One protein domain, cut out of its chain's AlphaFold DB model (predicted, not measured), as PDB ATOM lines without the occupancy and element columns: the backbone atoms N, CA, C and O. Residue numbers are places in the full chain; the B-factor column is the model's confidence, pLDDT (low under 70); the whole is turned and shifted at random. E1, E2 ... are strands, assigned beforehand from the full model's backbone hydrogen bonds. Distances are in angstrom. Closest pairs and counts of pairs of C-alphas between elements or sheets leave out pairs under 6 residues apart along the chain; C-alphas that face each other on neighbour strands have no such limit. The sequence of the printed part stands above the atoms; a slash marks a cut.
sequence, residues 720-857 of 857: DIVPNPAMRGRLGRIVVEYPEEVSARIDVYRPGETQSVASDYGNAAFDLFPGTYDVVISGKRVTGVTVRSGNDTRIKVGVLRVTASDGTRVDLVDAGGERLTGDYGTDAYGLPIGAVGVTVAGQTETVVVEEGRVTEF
ATOM      1  N   ASP A 720     -39.645 -15.607  15.102       97.25
ATOM      2  CA  ASP A 720     -38.748 -15.716  16.253       97.25
ATOM      3  C   ASP A 720     -37.614 -14.694  16.116       97.25
ATOM      4  O   ASP A 720     -36.973 -14.599  15.067       97.25
ATOM      5  N   ILE A 721     -37.349 -13.928  17.178       97.00
ATOM      6  CA  ILE A 721     -36.249 -12.954  17.214       97.00
ATOM      7  C   ILE A 721     -35.074 -13.572  17.978       97.00
ATOM      8  O   ILE A 721     -35.149 -13.764  19.192       97.00
ATOM      9  N   VAL A 722     -33.995 -13.878  17.258       97.12
ATOM     10  CA  VAL A 722     -32.812 -14.594  17.751       97.12
ATOM     11  C   VAL A 722     -31.595 -13.661  17.709       97.12
ATOM     12  O   VAL A 722     -31.305 -13.107  16.649       97.12
ATOM     13  N   PRO A 723     -30.835 -13.490  18.808       96.75
ATOM     14  CA  PRO A 723     -29.595 -12.718  18.785       96.75
ATOM     15  C   PRO A 723     -28.595 -13.276  17.766       96.75
ATOM     16  O   PRO A 723     -28.271 -14.462  17.797       96.75
ATOM     17  N   ASN A 724     -28.078 -12.414  16.889       96.56
ATOM     18  CA  ASN A 724     -27.084 -12.774  15.882       96.56
ATOM     19  C   ASN A 724     -25.776 -12.006  16.151       96.56
ATOM     20  O   ASN A 724     -25.655 -10.845  15.752       96.56
ATOM     21  N   PRO A 725     -24.770 -12.629  16.797       90.75
ATOM     22  CA  PRO A 725     -23.515 -11.960  17.150       90.75
ATOM     23  C   PRO A 725     -22.623 -11.628  15.942       90.75
ATOM     24  O   PRO A 725     -21.633 -10.915  16.102       90.75
ATOM     25  N   ALA A 726     -22.939 -12.121  14.737       86.12
ATOM     26  CA  ALA A 726     -22.237 -11.736  13.514       86.12
ATOM     27  C   ALA A 726     -22.726 -10.389  12.945       86.12
ATOM     28  O   ALA A 726     -22.005  -9.760  12.165       86.12
ATOM     29  N   MET A 727     -23.916  -9.920  13.344       87.19
ATOM     30  CA  MET A 727     -24.442  -8.612  12.947       87.19
ATOM     31  C   MET A 727     -23.628  -7.490  13.596       87.19
ATOM     32  O   MET A 727     -23.505  -7.412  14.817       87.19
ATOM     33  N   ARG A 728     -23.079  -6.591  12.773       76.81
ATOM     34  CA  ARG A 728     -22.276  -5.446  13.232       76.81
ATOM     35  C   ARG A 728     -23.070  -4.145  13.151       76.81
ATOM     36  O   ARG A 728     -23.768  -3.885  12.174       76.81
ATOM     37  N   GLY A 729     -22.895  -3.283  14.150       79.81
ATOM     38  CA  GLY A 729     -23.520  -1.960  14.191       79.81
ATOM     39  C   GLY A 729     -25.007  -2.002  14.559       79.81
ATOM     40  O   GLY A 729     -25.435  -2.812  15.374       79.81
ATOM     41  N   ARG A 730     -25.788  -1.078  13.985       88.06
ATOM     42  CA  ARG A 730     -27.188  -0.820  14.373       88.06
ATOM     43  C   ARG A 730     -28.235  -1.644  13.607       88.06
ATOM     44  O   ARG A 730     -29.421  -1.389  13.781       88.06
ATOM     45  N   LEU A 731     -27.829  -2.564  12.731       92.75
ATOM     46  CA  LEU A 731     -28.740  -3.314  11.856       92.75
ATOM     47  C   LEU A 731     -29.317  -4.554  12.548       92.75
ATOM     48  O   LEU A 731     -28.663  -5.172  13.389       92.75
ATOM     49  N   GLY A 732     -30.537  -4.923  12.170       97.19
ATOM     50  CA  GLY A 732     -31.106  -6.256  12.364       97.19
ATOM     51  C   GLY A 732     -31.317  -6.939  11.012       97.19
ATOM     52  O   GLY A 732     -31.058  -6.340   9.969       97.19
ATOM     53  N   ARG A 733     -31.784  -8.185  11.022       98.19
ATOM     54  CA  ARG A 733     -31.983  -8.982   9.805       98.19
ATOM     55  C   ARG A 733     -33.362  -9.632   9.797       98.19
ATOM     56  O   ARG A 733     -33.783 -10.137  10.830       98.19
ATOM     57  N   ILE A 734     -34.055  -9.658   8.661       98.38
ATOM     58  CA  ILE A 734     -35.183 -10.582   8.434       98.38
ATOM     59  C   ILE A 734     -34.633 -11.821   7.733       98.38
ATOM     60  O   ILE A 734     -33.835 -11.682   6.809       98.38
ATOM     61  N   VAL A 735     -35.041 -13.014   8.165       98.25
ATOM     62  CA  VAL A 735     -34.644 -14.293   7.555       98.25
ATOM     63  C   VAL A 735     -35.894 -15.083   7.182       98.25
ATOM     64  O   VAL A 735     -36.817 -15.194   7.992       98.25
ATOM     65  N   VAL A 736     -35.904 -15.642   5.974       98.31
ATOM     66  CA  VAL A 736     -36.913 -16.590   5.492       98.31
ATOM     67  C   VAL A 736     -36.179 -17.838   5.011       98.31
ATOM     68  O   VAL A 736     -35.308 -17.744   4.150       98.31
ATOM     69  N   GLU A 737     -36.501 -18.989   5.596       98.25
ATOM     70  CA  GLU A 737     -35.819 -20.262   5.345       98.25
ATOM     71  C   GLU A 737     -36.866 -21.379   5.260       98.25
ATOM     72  O   GLU A 737     -37.587 -21.643   6.225       98.25
ATOM     73  N   TYR A 738     -36.991 -21.994   4.085       98.12
ATOM     74  CA  TYR A 738     -37.954 -23.054   3.798       98.12
ATOM     75  C   TYR A 738     -37.348 -24.448   4.044       98.12
ATOM     76  O   TYR A 738     -36.140 -24.634   3.886       98.12
ATOM     77  N   PRO A 739     -38.173 -25.459   4.381       96.88
ATOM     78  CA  PRO A 739     -37.724 -26.848   4.531       96.88
ATOM     79  C   PRO A 739     -37.233 -27.506   3.227       96.88
ATOM     80  O   PRO A 739     -36.566 -28.536   3.291       96.88
ATOM     81  N   GLU A 740     -37.556 -26.934   2.066       95.06
ATOM     82  CA  GLU A 740     -37.057 -27.337   0.749       95.06
ATOM     83  C   GLU A 740     -36.929 -26.124  -0.186       95.06
ATOM     84  O   GLU A 740     -37.468 -25.055   0.100       95.06
ATOM     85  N   GLU A 741     -36.187 -26.269  -1.287       91.38
ATOM     86  CA  GLU A 741     -36.004 -25.198  -2.273       91.38
ATOM     87  C   GLU A 741     -37.316 -24.921  -3.024       91.38
ATOM     88  O   GLU A 741     -37.866 -25.803  -3.679       91.38
ATOM     89  N   VAL A 742     -37.799 -23.678  -2.936       95.94
ATOM     90  CA  VAL A 742     -39.017 -23.190  -3.600       95.94
ATOM     91  C   VAL A 742     -38.785 -21.797  -4.180       95.94
ATOM     92  O   VAL A 742     -38.141 -20.956  -3.553       95.94
ATOM     93  N   SER A 743     -39.371 -21.509  -5.343       92.38
ATOM     94  CA  SER A 743     -39.261 -20.210  -6.036       92.38
ATOM     95  C   SER A 743     -40.191 -19.132  -5.452       92.38
ATOM     96  O   SER A 743     -40.746 -18.301  -6.170       92.38
ATOM     97  N   ALA A 744     -40.390 -19.140  -4.133       95.88
ATOM     98  CA  ALA A 744     -41.310 -18.243  -3.444       95.88
ATOM     99  C   ALA A 744     -40.781 -16.802  -3.436       95.88
ATOM    100  O   ALA A 744     -39.736 -16.525  -2.846       95.88
ATOM    101  N   ARG A 745     -41.512 -15.874  -4.062       96.12
ATOM    102  CA  ARG A 745     -41.179 -14.444  -4.055       96.12
ATOM    103  C   ARG A 745     -41.400 -13.838  -2.668       96.12
ATOM    104  O   ARG A 745     -42.454 -14.053  -2.061       96.12
ATOM    105  N   ILE A 746     -40.442 -13.034  -2.211       98.12
ATOM    106  CA  ILE A 746     -40.477 -12.329  -0.928       98.12
ATOM    107  C   ILE A 746     -40.290 -10.828  -1.166       98.12
ATOM    108  O   ILE A 746     -39.313 -10.410  -1.782       98.12
ATOM    109  N   ASP A 747     -41.187 -10.008  -0.623       97.31
ATOM    110  CA  ASP A 747     -41.099  -8.544  -0.634       97.31
ATOM    111  C   ASP A 747     -41.248  -7.999   0.797       97.31
ATOM    112  O   ASP A 747     -42.189  -8.343   1.516       97.31
ATOM    113  N   VAL A 748     -40.350  -7.106   1.213       97.81
ATOM    114  CA  VAL A 748     -40.405  -6.423   2.516       97.81
ATOM    115  C   VAL A 748     -40.873  -4.986   2.320       97.81
ATOM    116  O   VAL A 748     -40.307  -4.259   1.510       97.81
ATOM    117  N   TYR A 749     -41.853  -4.542   3.100       98.12
ATOM    118  CA  TYR A 749     -42.445  -3.203   3.078       98.12
ATOM    119  C   TYR A 749     -42.301  -2.539   4.446       98.12
ATOM    120  O   TYR A 749     -42.253  -3.211   5.479       98.12
ATOM    121  N   ARG A 750     -42.320  -1.207   4.489       96.75
ATOM    122  CA  ARG A 750     -42.651  -0.503   5.737       96.75
ATOM    123  C   ARG A 750     -44.171  -0.550   5.972       96.75
ATOM    124  O   ARG A 750     -44.921  -0.699   5.006       96.75
ATOM    125  N   PRO A 751     -44.652  -0.407   7.221       95.31
ATOM    126  CA  PRO A 751     -46.063  -0.589   7.542       95.31
ATOM    127  C   PRO A 751     -46.948   0.404   6.784       95.31
ATOM    128  O   PRO A 751     -46.804   1.617   6.932       95.31
ATOM    129  N   GLY A 752     -47.866  -0.120   5.970       90.19
ATOM    130  CA  GLY A 752     -48.771   0.682   5.139       90.19
ATOM    131  C   GLY A 752     -48.166   1.284   3.860       90.19
ATOM    132  O   GLY A 752     -48.893   1.956   3.130       90.19
ATOM    133  N   GLU A 753     -46.887   1.043   3.549       92.69
ATOM    134  CA  GLU A 753     -46.304   1.398   2.246       92.69
ATOM    135  C   GLU A 753     -46.627   0.321   1.186       92.69
ATOM    136  O   GLU A 753     -46.658  -0.878   1.469       92.69
ATOM    137  N   THR A 754     -46.861   0.751  -0.058       90.56
ATOM    138  CA  THR A 754     -47.131  -0.130  -1.214       90.56
ATOM    139  C   THR A 754     -45.881  -0.484  -2.022       90.56
ATOM    140  O   THR A 754     -45.950  -1.343  -2.896       90.56
ATOM    141  N   GLN A 755     -44.743   0.157  -1.743       86.62
ATOM    142  CA  GLN A 755     -43.452  -0.108  -2.377       86.62
ATOM    143  C   GLN A 755     -42.585  -0.956  -1.442       86.62
ATOM    144  O   GLN A 755     -42.501  -0.664  -0.247       86.62
ATOM    145  N   SER A 756     -41.937  -1.998  -1.967       92.56
ATOM    146  CA  SER A 756     -40.996  -2.792  -1.182       92.56
ATOM    147  C   SER A 756     -39.661  -2.057  -1.000       92.56
ATOM    148  O   SER A 756     -39.170  -1.368  -1.894       92.56
ATOM    149  N   VAL A 757     -39.081  -2.185   0.195       93.88
ATOM    150  CA  VAL A 757     -37.740  -1.692   0.550       93.88
ATOM    151  C   VAL A 757     -36.643  -2.719   0.249       93.88
ATOM    152  O   VAL A 757     -35.475  -2.348   0.166       93.88
ATOM    153  N   ALA A 758     -37.017  -3.991   0.095       92.06
ATOM    154  CA  ALA A 758     -36.169  -5.085  -0.366       92.06
ATOM    155  C   ALA A 758     -37.041  -6.224  -0.923       92.06
ATOM    156  O   ALA A 758     -38.186  -6.383  -0.489       92.06
ATOM    157  N   SER A 759     -36.503  -7.022  -1.844       93.19
ATOM    158  CA  SER A 759     -37.151  -8.230  -2.365       93.19
ATOM    159  C   SER A 759     -36.124  -9.277  -2.801       93.19
ATOM    160  O   SER A 759     -34.989  -8.924  -3.124       93.19
ATOM    161  N   ASP A 760     -36.513 -10.551  -2.756       96.25
ATOM    162  CA  ASP A 760     -35.692 -11.712  -3.142       96.25
ATOM    163  C   ASP A 760     -36.594 -12.942  -3.413       96.25
ATOM    164  O   ASP A 760     -37.823 -12.844  -3.310       96.25
ATOM    165  N   TYR A 761     -36.010 -14.097  -3.739       95.06
ATOM    166  CA  TYR A 761     -36.721 -15.360  -3.977       95.06
ATOM    167  C   TYR A 761     -36.144 -16.519  -3.154       95.06
ATOM    168  O   TYR A 761     -34.935 -16.624  -2.959       95.06
ATOM    169  N   GLY A 762     -37.008 -17.438  -2.715       95.94
ATOM    170  CA  GLY A 762     -36.599 -18.631  -1.973       95.94
ATOM    171  C   GLY A 762     -35.997 -18.298  -0.605       95.94
ATOM    172  O   GLY A 762     -36.536 -17.477   0.133       95.94
ATOM    173  N   ASN A 763     -34.900 -18.959  -0.231       96.69
ATOM    174  CA  ASN A 763     -34.241 -18.709   1.054       96.69
ATOM    175  C   ASN A 763     -33.519 -17.352   1.033       96.69
ATOM    176  O   ASN A 763     -32.532 -17.192   0.317       96.69
ATOM    177  N   ALA A 764     -33.983 -16.397   1.843       97.19
ATOM    178  CA  ALA A 764     -33.573 -14.993   1.759       97.19
ATOM    179  C   ALA A 764     -33.226 -14.372   3.121       97.19
ATOM    180  O   ALA A 764     -33.778 -14.731   4.167       97.19
ATOM    181  N   ALA A 765     -32.328 -13.383   3.096       97.56
ATOM    182  CA  ALA A 765     -31.877 -12.645   4.272       97.56
ATOM    183  C   ALA A 765     -31.740 -11.141   3.977       97.56
ATOM    184  O   ALA A 765     -30.942 -10.734   3.135       97.56
ATOM    185  N   PHE A 766     -32.475 -10.307   4.716       97.06
ATOM    186  CA  PHE A 766     -32.553  -8.860   4.492       97.06
ATOM    187  C   PHE A 766     -31.985  -8.077   5.677       97.06
ATOM    188  O   PHE A 766     -32.601  -8.041   6.743       97.06
ATOM    189  N   ASP A 767     -30.839  -7.418   5.490       96.88
ATOM    190  CA  ASP A 767     -30.256  -6.508   6.486       96.88
ATOM    191  C   ASP A 767     -30.992  -5.160   6.486       96.88
ATOM    192  O   ASP A 767     -31.021  -4.443   5.486       96.88
ATOM    193  N   LEU A 768     -31.598  -4.812   7.623       95.50
ATOM    194  CA  LEU A 768     -32.524  -3.688   7.771       95.50
ATOM    195  C   LEU A 768     -32.252  -2.902   9.060       95.50
ATOM    196  O   LEU A 768     -31.646  -3.391  10.017       95.50
ATOM    197  N   PHE A 769     -32.721  -1.656   9.112       96.38
ATOM    198  CA  PHE A 769     -32.701  -0.890  10.357       96.38
ATOM    199  C   PHE A 769     -33.728  -1.443  11.366       96.38
ATOM    200  O   PHE A 769     -34.712  -2.065  10.967       96.38
ATOM    201  N   PRO A 770     -33.538  -1.225  12.681       97.12
ATOM    202  CA  PRO A 770     -34.495  -1.658  13.688       97.12
ATOM    203  C   PRO A 770     -35.818  -0.910  13.513       97.12
ATOM    204  O   PRO A 770     -35.828   0.315  13.383       97.12
ATOM    205  N   GLY A 771     -36.928  -1.639  13.524       96.00
ATOM    206  CA  GLY A 771     -38.242  -1.090  13.206       96.00
ATOM    207  C   GLY A 771     -39.307  -2.170  13.061       96.00
ATOM    208  O   GLY A 771     -39.069  -3.344  13.339       96.00
ATOM    209  N   THR A 772     -40.486  -1.760  12.611       97.44
ATOM    210  CA  THR A 772     -41.583  -2.658  12.237       97.44
ATOM    211  C   THR A 772     -41.719  -2.655  10.720       97.44
ATOM    212  O   THR A 772     -41.603  -1.596  10.109       97.44
ATOM    213  N   TYR A 773     -41.972  -3.820  10.134       98.06
ATOM    214  CA  TYR A 773     -42.107  -4.051   8.698       98.06
ATOM    215  C   TYR A 773     -43.314  -4.955   8.420       98.06
ATOM    216  O   TYR A 773     -43.764  -5.689   9.301       98.06
ATOM    217  N   ASP A 774     -43.807  -4.936   7.187       98.00
ATOM    218  CA  ASP A 774     -44.699  -5.972   6.666       98.00
ATOM    219  C   ASP A 774     -43.908  -6.813   5.657       98.00
ATOM    220  O   ASP A 774     -43.190  -6.261   4.826       98.00
ATOM    221  N   VAL A 775     -44.037  -8.136   5.696       98.00
ATOM    222  CA  VAL A 775     -43.357  -9.051   4.764       98.00
ATOM    223  C   VAL A 775     -44.413  -9.798   3.962       98.00
ATOM    224  O   VAL A 775     -45.319 -10.391   4.541       98.00
ATOM    225  N   VAL A 776     -44.327  -9.764   2.637       97.94
ATOM    226  CA  VAL A 776     -45.196 -10.525   1.731       97.94
ATOM    227  C   VAL A 776     -44.407 -11.701   1.184       97.94
ATOM    228  O   VAL A 776     -43.292 -11.523   0.705       97.94
ATOM    229  N   ILE A 777     -44.994 -12.891   1.261       98.00
ATOM    230  CA  ILE A 777     -44.405 -14.144   0.787       98.00
ATOM    231  C   ILE A 777     -45.452 -14.839  -0.078       98.00
ATOM    232  O   ILE A 777     -46.535 -15.155   0.420       98.00
ATOM    233  N   SER A 778     -45.157 -15.037  -1.367       96.44
ATOM    234  CA  SER A 778     -46.092 -15.626  -2.346       96.44
ATOM    235  C   SER A 778     -47.491 -14.982  -2.286       96.44
ATOM    236  O   SER A 778     -48.507 -15.662  -2.187       96.44
ATOM    237  N   GLY A 779     -47.532 -13.645  -2.227       95.75
ATOM    238  CA  GLY A 779     -48.756 -12.842  -2.079       95.75
ATOM    239  C   GLY A 779     -49.294 -12.702  -0.644       95.75
ATOM    240  O   GLY A 779     -49.947 -11.707  -0.331       95.75
ATOM    241  N   LYS A 780     -48.982 -13.623   0.281       97.19
ATOM    242  CA  LYS A 780     -49.522 -13.618   1.656       97.19
ATOM    243  C   LYS A 780     -48.736 -12.662   2.559       97.19
ATOM    244  O   LYS A 780     -47.537 -12.839   2.771       97.19
ATOM    245  N   ARG A 781     -49.412 -11.647   3.112       96.44
ATOM    246  CA  ARG A 781     -48.800 -10.604   3.959       96.44
ATOM    247  C   ARG A 781     -48.761 -10.990   5.442       96.44
ATOM    248  O   ARG A 781     -49.791 -11.241   6.060       96.44
ATOM    249  N   VAL A 782     -47.570 -10.925   6.029       96.88
ATOM    250  CA  VAL A 782     -47.296 -10.956   7.469       96.88
ATOM    251  C   VAL A 782     -47.049  -9.522   7.930       96.88
ATOM    252  O   VAL A 782     -46.033  -8.922   7.580       96.88
ATOM    253  N   THR A 783     -47.972  -8.948   8.695       96.56
ATOM    254  CA  THR A 783     -47.832  -7.579   9.213       96.56
ATOM    255  C   THR A 783     -47.109  -7.545  10.561       96.56
ATOM    256  O   THR A 783     -47.117  -8.519  11.317       96.56
ATOM    257  N   GLY A 784     -46.490  -6.409  10.888       96.19
ATOM    258  CA  GLY A 784     -45.950  -6.170  12.234       96.19
ATOM    259  C   GLY A 784     -44.627  -6.878  12.568       96.19
ATOM    260  O   GLY A 784     -44.259  -6.972  13.743       96.19
ATOM    261  N   VAL A 785     -43.889  -7.357  11.563       97.69
ATOM    262  CA  VAL A 785     -42.582  -8.014  11.722       97.69
ATOM    263  C   VAL A 785     -41.593  -7.040  12.366       97.69
ATOM    264  O   VAL A 785     -41.282  -5.990  11.808       97.69
ATOM    265  N   THR A 786     -41.102  -7.368  13.562       97.56
ATOM    266  CA  THR A 786     -40.238  -6.473  14.347       97.56
ATOM    267  C   THR A 786     -38.768  -6.833  14.174       97.56
ATOM    268  O   THR A 786     -38.319  -7.844  14.702       97.56
ATOM    269  N   VAL A 787     -38.002  -5.955  13.529       97.62
ATOM    270  CA  VAL A 787     -36.546  -6.067  13.380       97.62
ATOM    271  C   VAL A 787     -35.855  -5.379  14.559       97.62
ATOM    272  O   VAL A 787     -36.150  -4.225  14.877       97.62
ATOM    273  N   ARG A 788     -34.902  -6.064  15.203       96.56
ATOM    274  CA  ARG A 788     -34.088  -5.518  16.306       96.56
ATOM    275  C   ARG A 788     -32.606  -5.499  15.945       96.56
ATOM    276  O   ARG A 788     -32.106  -6.443  15.344       96.56
ATOM    277  N   SER A 789     -31.895  -4.456  16.376       95.38
ATOM    278  CA  SER A 789     -30.437  -4.348  16.217       95.38
ATOM    279  C   SER A 789     -29.736  -5.590  16.775       95.38
ATOM    280  O   SER A 789     -30.057  -6.013  17.884       95.38
ATOM    281  N   GLY A 790     -28.790  -6.171  16.036       92.75
ATOM    282  CA  GLY A 790     -28.031  -7.350  16.471       92.75
ATOM    283  C   GLY A 790     -28.836  -8.656  16.550       92.75
ATOM    284  O   GLY A 790     -28.428  -9.572  17.259       92.75
ATOM    285  N   ASN A 791     -29.997  -8.746  15.891       97.88
ATOM    286  CA  ASN A 791     -30.854  -9.936  15.902       97.88
ATOM    287  C   ASN A 791     -31.304 -10.326  14.484       97.88
ATOM    288  O   ASN A 791     -31.582  -9.457  13.655       97.88
ATOM    289  N   ASP A 792     -31.464 -11.631  14.266       98.19
ATOM    290  CA  ASP A 792     -32.264 -12.197  13.182       98.19
ATOM    291  C   ASP A 792     -33.734 -12.248  13.611       98.19
ATOM    292  O   ASP A 792     -34.055 -12.665  14.720       98.19
ATOM    293  N   THR A 793     -34.638 -11.876  12.715       98.31
ATOM    294  CA  THR A 793     -36.090 -12.022  12.837       98.31
ATOM    295  C   THR A 793     -36.520 -13.061  11.812       98.31
ATOM    296  O   THR A 793     -36.638 -12.763  10.624       98.31
ATOM    297  N   ARG A 794     -36.670 -14.306  12.262       98.25
ATOM    298  CA  ARG A 794     -36.940 -15.471  11.410       98.25
ATOM    299  C   ARG A 794     -38.438 -15.594  11.191       98.25
ATOM    300  O   ARG A 794     -39.158 -15.832  12.159       98.25
ATOM    301  N   ILE A 795     -38.916 -15.400   9.964       98.25
ATOM    302  CA  ILE A 795     -40.337 -15.565   9.630       98.25
ATOM    303  C   ILE A 795     -40.681 -17.051   9.653       98.25
ATOM    304  O   ILE A 795     -39.980 -17.861   9.049       98.25
ATOM    305  N   LYS A 796     -41.780 -17.410  10.317       98.25
ATOM    306  CA  LYS A 796     -42.258 -18.793  10.343       98.25
ATOM    307  C   LYS A 796     -42.953 -19.117   9.024       98.25
ATOM    308  O   LYS A 796     -44.026 -18.585   8.725       98.25
ATOM    309  N   VAL A 797     -42.334 -20.002   8.251       98.50
ATOM    310  CA  VAL A 797     -42.808 -20.459   6.941       98.50
ATOM    311  C   VAL A 797     -42.885 -21.980   6.873       98.50
ATOM    312  O   VAL A 797     -42.255 -22.689   7.662       98.50
ATOM    313  N   GLY A 798     -43.654 -22.468   5.909       98.38
ATOM    314  CA  GLY A 798     -43.646 -23.851   5.442       98.38
ATOM    315  C   GLY A 798     -43.763 -23.881   3.921       98.38
ATOM    316  O   GLY A 798     -43.758 -22.835   3.267       98.38
ATOM    317  N   VAL A 799     -43.884 -25.081   3.363       98.50
ATOM    318  CA  VAL A 799     -44.162 -25.291   1.937       98.50
ATOM    319  C   VAL A 799     -45.498 -26.008   1.794       98.50
ATOM    320  O   VAL A 799     -45.794 -26.931   2.551       98.50
ATOM    321  N   LEU A 800     -46.303 -25.577   0.830       98.25
ATOM    322  CA  LEU A 800     -47.484 -26.285   0.357       98.25
ATOM    323  C   LEU A 800     -47.164 -26.878  -1.012       98.25
ATOM    324  O   LEU A 800     -46.997 -26.135  -1.976       98.25
ATOM    325  N   ARG A 801     -47.082 -28.202  -1.093       98.31
ATOM    326  CA  ARG A 801     -46.960 -28.931  -2.349       98.31
ATOM    327  C   ARG A 801     -48.351 -29.341  -2.803       98.31
ATOM    328  O   ARG A 801     -49.069 -29.988  -2.050       98.31
ATOM    329  N   VAL A 802     -48.722 -28.950  -4.016       97.44
ATOM    330  CA  VAL A 802     -50.003 -29.313  -4.630       97.44
ATOM    331  C   VAL A 802     -49.717 -30.277  -5.771       97.44
ATOM    332  O   VAL A 802     -48.893 -29.967  -6.628       97.44
ATOM    333  N   THR A 803     -50.395 -31.424  -5.803       96.94
ATOM    334  CA  THR A 803     -50.273 -32.406  -6.890       96.94
ATOM    335  C   THR A 803     -51.551 -32.457  -7.727       96.94
ATOM    336  O   THR A 803     -52.459 -33.240  -7.453       96.94
ATOM    337  N   ALA A 804     -51.617 -31.655  -8.794       94.38
ATOM    338  CA  ALA A 804     -52.671 -31.750  -9.805       94.38
ATOM    339  C   ALA A 804     -52.117 -32.190 -11.172       94.38
ATOM    340  O   ALA A 804     -50.917 -32.113 -11.438       94.38
ATOM    341  N   SER A 805     -53.001 -32.664 -12.056       90.19
ATOM    342  CA  SER A 805     -52.648 -32.974 -13.447       90.19
ATOM    343  C   SER A 805     -52.343 -31.708 -14.247       90.19
ATOM    344  O   SER A 805     -53.045 -30.719 -14.079       90.19
ATOM    345  N   ASP A 806     -51.380 -31.770 -15.167       80.44
ATOM    346  CA  ASP A 806     -50.772 -30.633 -15.885       80.44
ATOM    347  C   ASP A 806     -51.759 -29.604 -16.481       80.44
ATOM    348  O   ASP A 806     -51.459 -28.421 -16.528       80.44
ATOM    349  N   GLY A 807     -52.958 -30.021 -16.907       82.44
ATOM    350  CA  GLY A 807     -54.008 -29.118 -17.417       82.44
ATOM    351  C   GLY A 807     -54.940 -28.516 -16.353       82.44
ATOM    352  O   GLY A 807     -55.972 -27.941 -16.691       82.44
ATOM    353  N   THR A 808     -54.662 -28.708 -15.063       90.06
ATOM    354  CA  THR A 808     -55.523 -28.290 -13.946       90.06
ATOM    355  C   THR A 808     -54.964 -27.049 -13.273       90.06
ATOM    356  O   THR A 808     -53.929 -27.118 -12.618       90.06
ATOM    357  N   ARG A 809     -55.691 -25.935 -13.389       93.62
ATOM    358  CA  ARG A 809     -55.393 -24.697 -12.665       93.62
ATOM    359  C   ARG A 809     -55.610 -24.872 -11.163       93.62
ATOM    360  O   ARG A 809     -56.669 -25.345 -10.736       93.62
ATOM    361  N   VAL A 810     -54.629 -24.421 -10.392       96.94
ATOM    362  CA  VAL A 810     -54.596 -24.409  -8.932       96.94
ATOM    363  C   VAL A 810     -54.376 -22.969  -8.489       96.94
ATOM    364  O   VAL A 810     -53.327 -22.387  -8.741       96.94
ATOM    365  N   ASP A 811     -55.354 -22.390  -7.802       97.12
ATOM    366  CA  ASP A 811     -55.269 -21.021  -7.296       97.12
ATOM    367  C   ASP A 811     -55.202 -21.019  -5.764       97.12
ATOM    368  O   ASP A 811     -56.109 -21.510  -5.089       97.12
ATOM    369  N   LEU A 812     -54.149 -20.428  -5.198       97.81
ATOM    370  CA  LEU A 812     -54.046 -20.201  -3.758       97.81
ATOM    371  C   LEU A 812     -54.763 -18.906  -3.379       97.81
ATOM    372  O   LEU A 812     -54.528 -17.853  -3.976       97.81
ATOM    373  N   VAL A 813     -55.603 -18.970  -2.350       97.38
ATOM    374  CA  VAL A 813     -56.354 -17.835  -1.805       97.38
ATOM    375  C   VAL A 813     -56.120 -17.680  -0.304       97.38
ATOM    376  O   VAL A 813     -55.803 -18.635   0.409       97.38
ATOM    377  N   ASP A 814     -56.261 -16.459   0.194       95.81
ATOM    378  CA  ASP A 814     -56.173 -16.157   1.618       95.81
ATOM    379  C   ASP A 814     -57.472 -16.539   2.366       95.81
ATOM    380  O   ASP A 814     -58.429 -17.060   1.788       95.81
ATOM    381  N   ALA A 815     -57.532 -16.278   3.675       89.00
ATOM    382  CA  ALA A 815     -58.725 -16.561   4.480       89.00
ATOM    383  C   ALA A 815     -59.941 -15.661   4.148       89.00
ATOM    384  O   ALA A 815     -61.057 -15.972   4.568       89.00
ATOM    385  N   GLY A 816     -59.741 -14.554   3.426       90.75
ATOM    386  CA  GLY A 816     -60.791 -13.705   2.858       90.75
ATOM    387  C   GLY A 816     -61.214 -14.092   1.435       90.75
ATOM    388  O   GLY A 816     -62.193 -13.534   0.935       90.75
ATOM    389  N   GLY A 817     -60.522 -15.042   0.795       92.81
ATOM    390  CA  GLY A 817     -60.727 -15.423  -0.605       92.81
ATOM    391  C   GLY A 817     -59.978 -14.545  -1.618       92.81
ATOM    392  O   GLY A 817     -60.252 -14.641  -2.814       92.81
ATOM    393  N   GLU A 818     -59.050 -13.689  -1.178       94.62
ATOM    394  CA  GLU A 818     -58.179 -12.917  -2.069       94.62
ATOM    395  C   GLU A 818     -57.107 -13.834  -2.679       94.62
ATOM    396  O   GLU A 818     -56.477 -14.620  -1.972       94.62
ATOM    397  N   ARG A 819     -56.898 -13.753  -4.000       96.00
ATOM    398  CA  ARG A 819     -55.889 -14.556  -4.711       96.00
ATOM    399  C   ARG A 819     -54.482 -14.184  -4.234       96.00
ATOM    400  O   ARG A 819     -54.067 -13.038  -4.368       96.00
ATOM    401  N   LEU A 820     -53.741 -15.179  -3.758       95.56
ATOM    402  CA  LEU A 820     -52.337 -15.072  -3.362       95.56
ATOM    403  C   LEU A 820     -51.406 -15.334  -4.552       95.56
ATOM    404  O   LEU A 820     -50.558 -14.510  -4.882       95.56
ATOM    405  N   THR A 821     -51.588 -16.485  -5.201       95.94
ATOM    406  CA  THR A 821     -50.834 -16.954  -6.373       95.94
ATOM    407  C   THR A 821     -51.614 -18.089  -7.057       95.94
ATOM    408  O   THR A 821     -52.714 -18.428  -6.618       95.94
ATOM    409  N   GLY A 822     -51.095 -18.674  -8.133       93.12
ATOM    410  CA  GLY A 822     -51.616 -19.919  -8.700       93.12
ATOM    411  C   GLY A 822     -50.974 -20.269 -10.036       93.12
ATOM    412  O   GLY A 822     -50.599 -19.358 -10.772       93.12
ATOM    413  N   ASP A 823     -50.901 -21.565 -10.322       93.31
ATOM    414  CA  ASP A 823     -50.245 -22.170 -11.486       93.31
ATOM    415  C   ASP A 823     -51.068 -23.381 -11.997       93.31
ATOM    416  O   ASP A 823     -52.196 -23.613 -11.544       93.31
ATOM    417  N   TYR A 824     -50.538 -24.152 -12.944       92.31
ATOM    418  CA  TYR A 824     -51.143 -25.365 -13.491       92.31
ATOM    419  C   TYR A 824     -50.341 -26.621 -13.116       92.31
ATOM    420  O   TYR A 824     -49.118 -26.655 -13.199       92.31
ATOM    421  N   GLY A 825     -51.043 -27.698 -12.755       93.75
ATOM    422  CA  GLY A 825     -50.425 -28.996 -12.486       93.75
ATOM    423  C   GLY A 825     -49.828 -29.138 -11.084       93.75
ATOM    424  O   GLY A 825     -50.505 -28.905 -10.084       93.75
ATOM    425  N   THR A 826     -48.587 -29.625 -11.005       94.25
ATOM    426  CA  THR A 826     -47.906 -29.950  -9.740       94.25
ATOM    427  C   THR A 826     -46.819 -28.923  -9.427       94.25
ATOM    428  O   THR A 826     -45.868 -28.806 -10.195       94.25
ATOM    429  N   ASP A 827     -46.930 -28.228  -8.290       95.94
ATOM    430  CA  ASP A 827     -46.012 -27.152  -7.875       95.94
ATOM    431  C   ASP A 827     -45.849 -27.071  -6.334       95.94
ATOM    432  O   ASP A 827     -46.609 -27.689  -5.578       95.94
ATOM    433  N   ALA A 828     -44.839 -26.332  -5.860       97.19
ATOM    434  CA  ALA A 828     -44.469 -26.181  -4.453       97.19
ATOM    435  C   ALA A 828     -44.347 -24.703  -4.024       97.19
ATOM    436  O   ALA A 828     -43.400 -23.989  -4.359       97.19
ATOM    437  N   TYR A 829     -45.281 -24.263  -3.179       97.50
ATOM    438  CA  TYR A 829     -45.432 -22.876  -2.754       97.50
ATOM    439  C   TYR A 829     -44.858 -22.635  -1.353       97.50
ATOM    440  O   TYR A 829     -45.395 -23.120  -0.354       97.50
ATOM    441  N   GLY A 830     -43.809 -21.815  -1.250       97.88
ATOM    442  CA  GLY A 830     -43.341 -21.285   0.035       97.88
ATOM    443  C   GLY A 830     -44.315 -20.246   0.595       97.88
ATOM    444  O   GLY A 830     -44.660 -19.287  -0.099       97.88
ATOM    445  N   LEU A 831     -44.782 -20.439   1.834       98.06
ATOM    446  CA  LEU A 831     -45.877 -19.663   2.434       98.06
ATOM    447  C   LEU A 831     -45.648 -19.383   3.934       98.06
ATOM    448  O   LEU A 831     -45.121 -20.240   4.649       98.06
ATOM    449  N   PRO A 832     -46.118 -18.236   4.466       98.06
ATOM    450  CA  PRO A 832     -46.249 -18.019   5.904       98.06
ATOM    451  C   PRO A 832     -47.228 -19.010   6.533       98.06
ATOM    452  O   PRO A 832     -48.282 -19.301   5.949       98.06
ATOM    453  N   ILE A 833     -46.923 -19.445   7.757       97.56
ATOM    454  CA  ILE A 833     -47.739 -20.411   8.506       97.56
ATOM    455  C   ILE A 833     -49.220 -20.006   8.647       97.56
ATOM    456  O   ILE A 833     -49.608 -18.835   8.560       97.56
ATOM    457  N   GLY A 834     -50.065 -21.007   8.893       96.19
ATOM    458  CA  GLY A 834     -51.509 -20.866   9.066       96.19
ATOM    459  C   GLY A 834     -52.309 -21.201   7.807       96.19
ATOM    460  O   GLY A 834     -51.773 -21.692   6.817       96.19
ATOM    461  N   ALA A 835     -53.615 -20.939   7.860       96.50
ATOM    462  CA  ALA A 835     -54.552 -21.316   6.806       96.50
ATOM    463  C   ALA A 835     -54.257 -20.635   5.453       96.50
ATOM    464  O   ALA A 835     -53.843 -19.468   5.405       96.50
ATOM    465  N   VAL A 836     -54.500 -21.383   4.378       97.94
ATOM    466  CA  VAL A 836     -54.523 -20.979   2.965       97.94
ATOM    467  C   VAL A 836     -55.618 -21.806   2.281       97.94
ATOM    468  O   VAL A 836     -55.747 -23.000   2.551       97.94
ATOM    469  N   GLY A 837     -56.434 -21.189   1.430       97.69
ATOM    470  CA  GLY A 837     -57.374 -21.913   0.579       97.69
ATOM    471  C   GLY A 837     -56.687 -22.373  -0.703       97.69
ATOM    472  O   GLY A 837     -56.026 -21.573  -1.359       97.69
ATOM    473  N   VAL A 838     -56.858 -23.635  -1.082       98.31
ATOM    474  CA  VAL A 838     -56.430 -24.179  -2.376       98.31
ATOM    475  C   VAL A 838     -57.672 -24.351  -3.233       98.31
ATOM    476  O   VAL A 838     -58.592 -25.074  -2.853       98.31
ATOM    477  N   THR A 839     -57.729 -23.647  -4.360       97.56
ATOM    478  CA  THR A 839     -58.888 -23.630  -5.253       97.56
ATOM    479  C   THR A 839     -58.582 -24.397  -6.528       97.56
ATOM    480  O   THR A 839     -57.711 -24.005  -7.300       97.56
ATOM    481  N   VAL A 840     -59.337 -25.468  -6.768       96.25
ATOM    482  CA  VAL A 840     -59.217 -26.337  -7.945       96.25
ATOM    483  C   VAL A 840     -60.595 -26.474  -8.582       96.25
ATOM    484  O   VAL A 840     -61.573 -26.785  -7.904       96.25
ATOM    485  N   ALA A 841     -60.701 -26.197  -9.885       90.31
ATOM    486  CA  ALA A 841     -61.965 -26.243 -10.638       90.31
ATOM    487  C   ALA A 841     -63.144 -25.489  -9.963       90.31
ATOM    488  O   ALA A 841     -64.298 -25.920 -10.020       90.31
ATOM    489  N   GLY A 842     -62.852 -24.363  -9.298       89.44
ATOM    490  CA  GLY A 842     -63.840 -23.533  -8.593       89.44
ATOM    491  C   GLY A 842     -64.294 -24.060  -7.223       89.44
ATOM    492  O   GLY A 842     -65.206 -23.481  -6.634       89.44
ATOM    493  N   GLN A 843     -63.683 -25.129  -6.705       96.31
ATOM    494  CA  GLN A 843     -63.883 -25.618  -5.337       96.31
ATOM    495  C   GLN A 843     -62.664 -25.259  -4.488       96.31
ATOM    496  O   GLN A 843     -61.542 -25.509  -4.917       96.31
ATOM    497  N   THR A 844     -62.875 -24.692  -3.299       97.62
ATOM    498  CA  THR A 844     -61.793 -24.281  -2.391       97.62
ATOM    499  C   THR A 844     -61.768 -25.155  -1.141       97.62
ATOM    500  O   THR A 844     -62.756 -25.210  -0.407       97.62
ATOM    501  N   GLU A 845     -60.626 -25.779  -0.858       97.94
ATOM    502  CA  GLU A 845     -60.357 -26.502   0.389       97.94
ATOM    503  C   GLU A 845     -59.318 -25.744   1.228       97.94
ATOM    504  O   GLU A 845     -58.426 -25.097   0.692       97.94
ATOM    505  N   THR A 846     -59.448 -25.752   2.559       97.81
ATOM    506  CA  THR A 846     -58.525 -25.020   3.445       97.81
ATOM    507  C   THR A 846     -57.421 -25.934   3.956       97.81
ATOM    508  O   THR A 846     -57.687 -26.857   4.724       97.81
ATOM    509  N   VAL A 847     -56.179 -25.611   3.607       97.69
ATOM    510  CA  VAL A 847     -54.968 -26.282   4.085       97.69
ATOM    511  C   VAL A 847     -54.276 -25.400   5.126       97.69
ATOM    512  O   VAL A 847     -54.318 -24.171   5.051       97.69
ATOM    513  N   VAL A 848     -53.647 -26.008   6.133       97.56
ATOM    514  CA  VAL A 848     -52.874 -25.292   7.159       97.56
ATOM    515  C   VAL A 848     -51.391 -25.518   6.906       97.56
ATOM    516  O   VAL A 848     -50.908 -26.634   7.054       97.56
ATOM    517  N   VAL A 849     -50.668 -24.451   6.562       97.62
ATOM    518  CA  VAL A 849     -49.210 -24.491   6.407       97.62
ATOM    519  C   VAL A 849     -48.562 -24.481   7.792       97.62
ATOM    520  O   VAL A 849     -48.792 -23.562   8.585       97.62
ATOM    521  N   GLU A 850     -47.752 -25.495   8.088       97.25
ATOM    522  CA  GLU A 850     -47.044 -25.645   9.364       97.25
ATOM    523  C   GLU A 850     -45.578 -25.179   9.290       97.25
ATOM    524  O   GLU A 850     -44.949 -25.194   8.234       97.25
ATOM    525  N   GLU A 851     -45.020 -24.763  10.431       97.56
ATOM    526  CA  GLU A 851     -43.644 -24.261  10.529       97.56
ATOM    527  C   GLU A 851     -42.615 -25.345  10.169       97.56
ATOM    528  O   GLU A 851     -42.601 -26.422  10.768       97.56
ATOM    529  N   GLY A 852     -41.736 -25.051   9.204       97.19
ATOM    530  CA  GLY A 852     -40.634 -25.933   8.810       97.19
ATOM    531  C   GLY A 852     -41.077 -27.272   8.210       97.19
ATOM    532  O   GLY A 852     -40.328 -28.247   8.283       97.19
ATOM    533  N   ARG A 853     -42.293 -27.352   7.652       98.19
ATOM    534  CA  ARG A 853     -42.858 -28.577   7.066       98.19
ATOM    535  C   ARG A 853     -43.313 -28.375   5.625       98.19
ATOM    536  O   ARG A 853     -43.765 -27.294   5.252       98.19
ATOM    537  N   VAL A 854     -43.217 -29.450   4.848       98.19
ATOM    538  CA  VAL A 854     -43.917 -29.602   3.569       98.19
ATOM    539  C   VAL A 854     -45.295 -30.181   3.874       98.19
ATOM    540  O   VAL A 854     -45.409 -31.180   4.586       98.19
ATOM    541  N   THR A 855     -46.334 -29.519   3.381       98.25
ATOM    542  CA  THR A 855     -47.736 -29.929   3.487       98.25
ATOM    543  C   THR A 855     -48.181 -30.369   2.102       98.25
ATOM    544  O   THR A 855     -48.063 -29.587   1.166       98.25
ATOM    545  N   GLU A 856     -48.650 -31.603   1.967       97.94
ATOM    546  CA  GLU A 856     -49.139 -32.157   0.698       97.94
ATOM    547  C   GLU A 856     -50.638 -31.861   0.524       97.94
ATOM    548  O   GLU A 856     -51.393 -31.939   1.502       97.94
ATOM    549  N   PHE A 857     -51.054 -31.568  -0.710       96.31
ATOM    550  CA  PHE A 857     -52.445 -31.413  -1.146       96.31
ATOM    551  C   PHE A 857     -52.685 -32.127  -2.486       96.31
ATOM    552  O   PHE A 857     -51.972 -31.802  -3.468       96.31
TER     553      PHE A 857
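Overview. This is residues 720 to 857 of the 857 residues of an uncharacterized protein of Gammaproteobacteria bacterium (UniProt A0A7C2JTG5). Two small sandwiches of strands sit end to end in one elongated body: E1 to E8 make one lobe and E9 to E15 the other. In the first lobe the sheet E4 E3 E6 E7 faces the sheet E1 E8 E2 E5; in the second, E11 E10 E13 E14 faces E12 E9 E15, and E8 runs on into E9 from lobe to lobe. The printed part has 138 residues with no named helix and fifteen named strands, E1 to E15 in chain order; the class is all strand. Sheets E4 E3 E6 E7 and E11 E10 E13 E14 are antiparallel, the other two mixed. The whole is compact, with a radius of gyration of the C-alphas of 15.7 A and spans of 51 by 29 by 20 A.

Along the chain. One sheet has E4, residues 756 to 761, E3, 745 to 749, E6, 771 to 777, 19.0 A long, and E7, 780 to 787, also 19.0 A, which bends by 65 degrees at residue 784. Its partner has E1, 720 to 723, beginning at C-alpha 720 (-38.748, -15.716, 16.253), E8, 791 to 795, E2, 732 to 736, and E5, 764 to 768. The other lobe has E11, 819 to 824, E10, 809 to 813, E13, 834 to 840, 19.5 A, and E14, 843 to 849, 18.8 A; then E12, 826 to 832, and E9, 797 to 803, each 19.7 A, and E15, 854 to 856, ending at C-alpha 856 (-49.139, -32.157, 0.698).

Arrangement. The four sheets form a stack of sheets, face to face in two pairs. Sheet E4 E3 E6 E7 is strongly twisted; in its hairpin E6 and E7, N 773 and O 785 are 2.8 A apart, within hydrogen-bond range. The sheet E1 E8 E2 E5 faces it, 10.7 A centre to centre, with the best planes 30 degrees apart. There E8 and E2 are parallel, with N 735 and O 793 at 2.9 A. E8 runs on into E9 at 25 degrees across one residue. Between the lobes, the closest C-alphas of E6 and E12, Ile 777 and Leu 831, are 5.9 A apart. E9 and E15 are parallel, with N 801 and O 855 at 2.8 A. Facing their sheet, 9.3 A centre to centre, is the strongly twisted E11 E10 E13 E14, where the hairpin E13 and E14 has N 838 and O 845 at 2.8 A. E1 and E14 are apart.

Size, cuts and confidence. The farthest C-alphas, Gly 729 and Ala 841, are 51.8 A apart. The printed part has no cut and no long link. Its mean pLDDT is 95.4, and no printed residue is under 70.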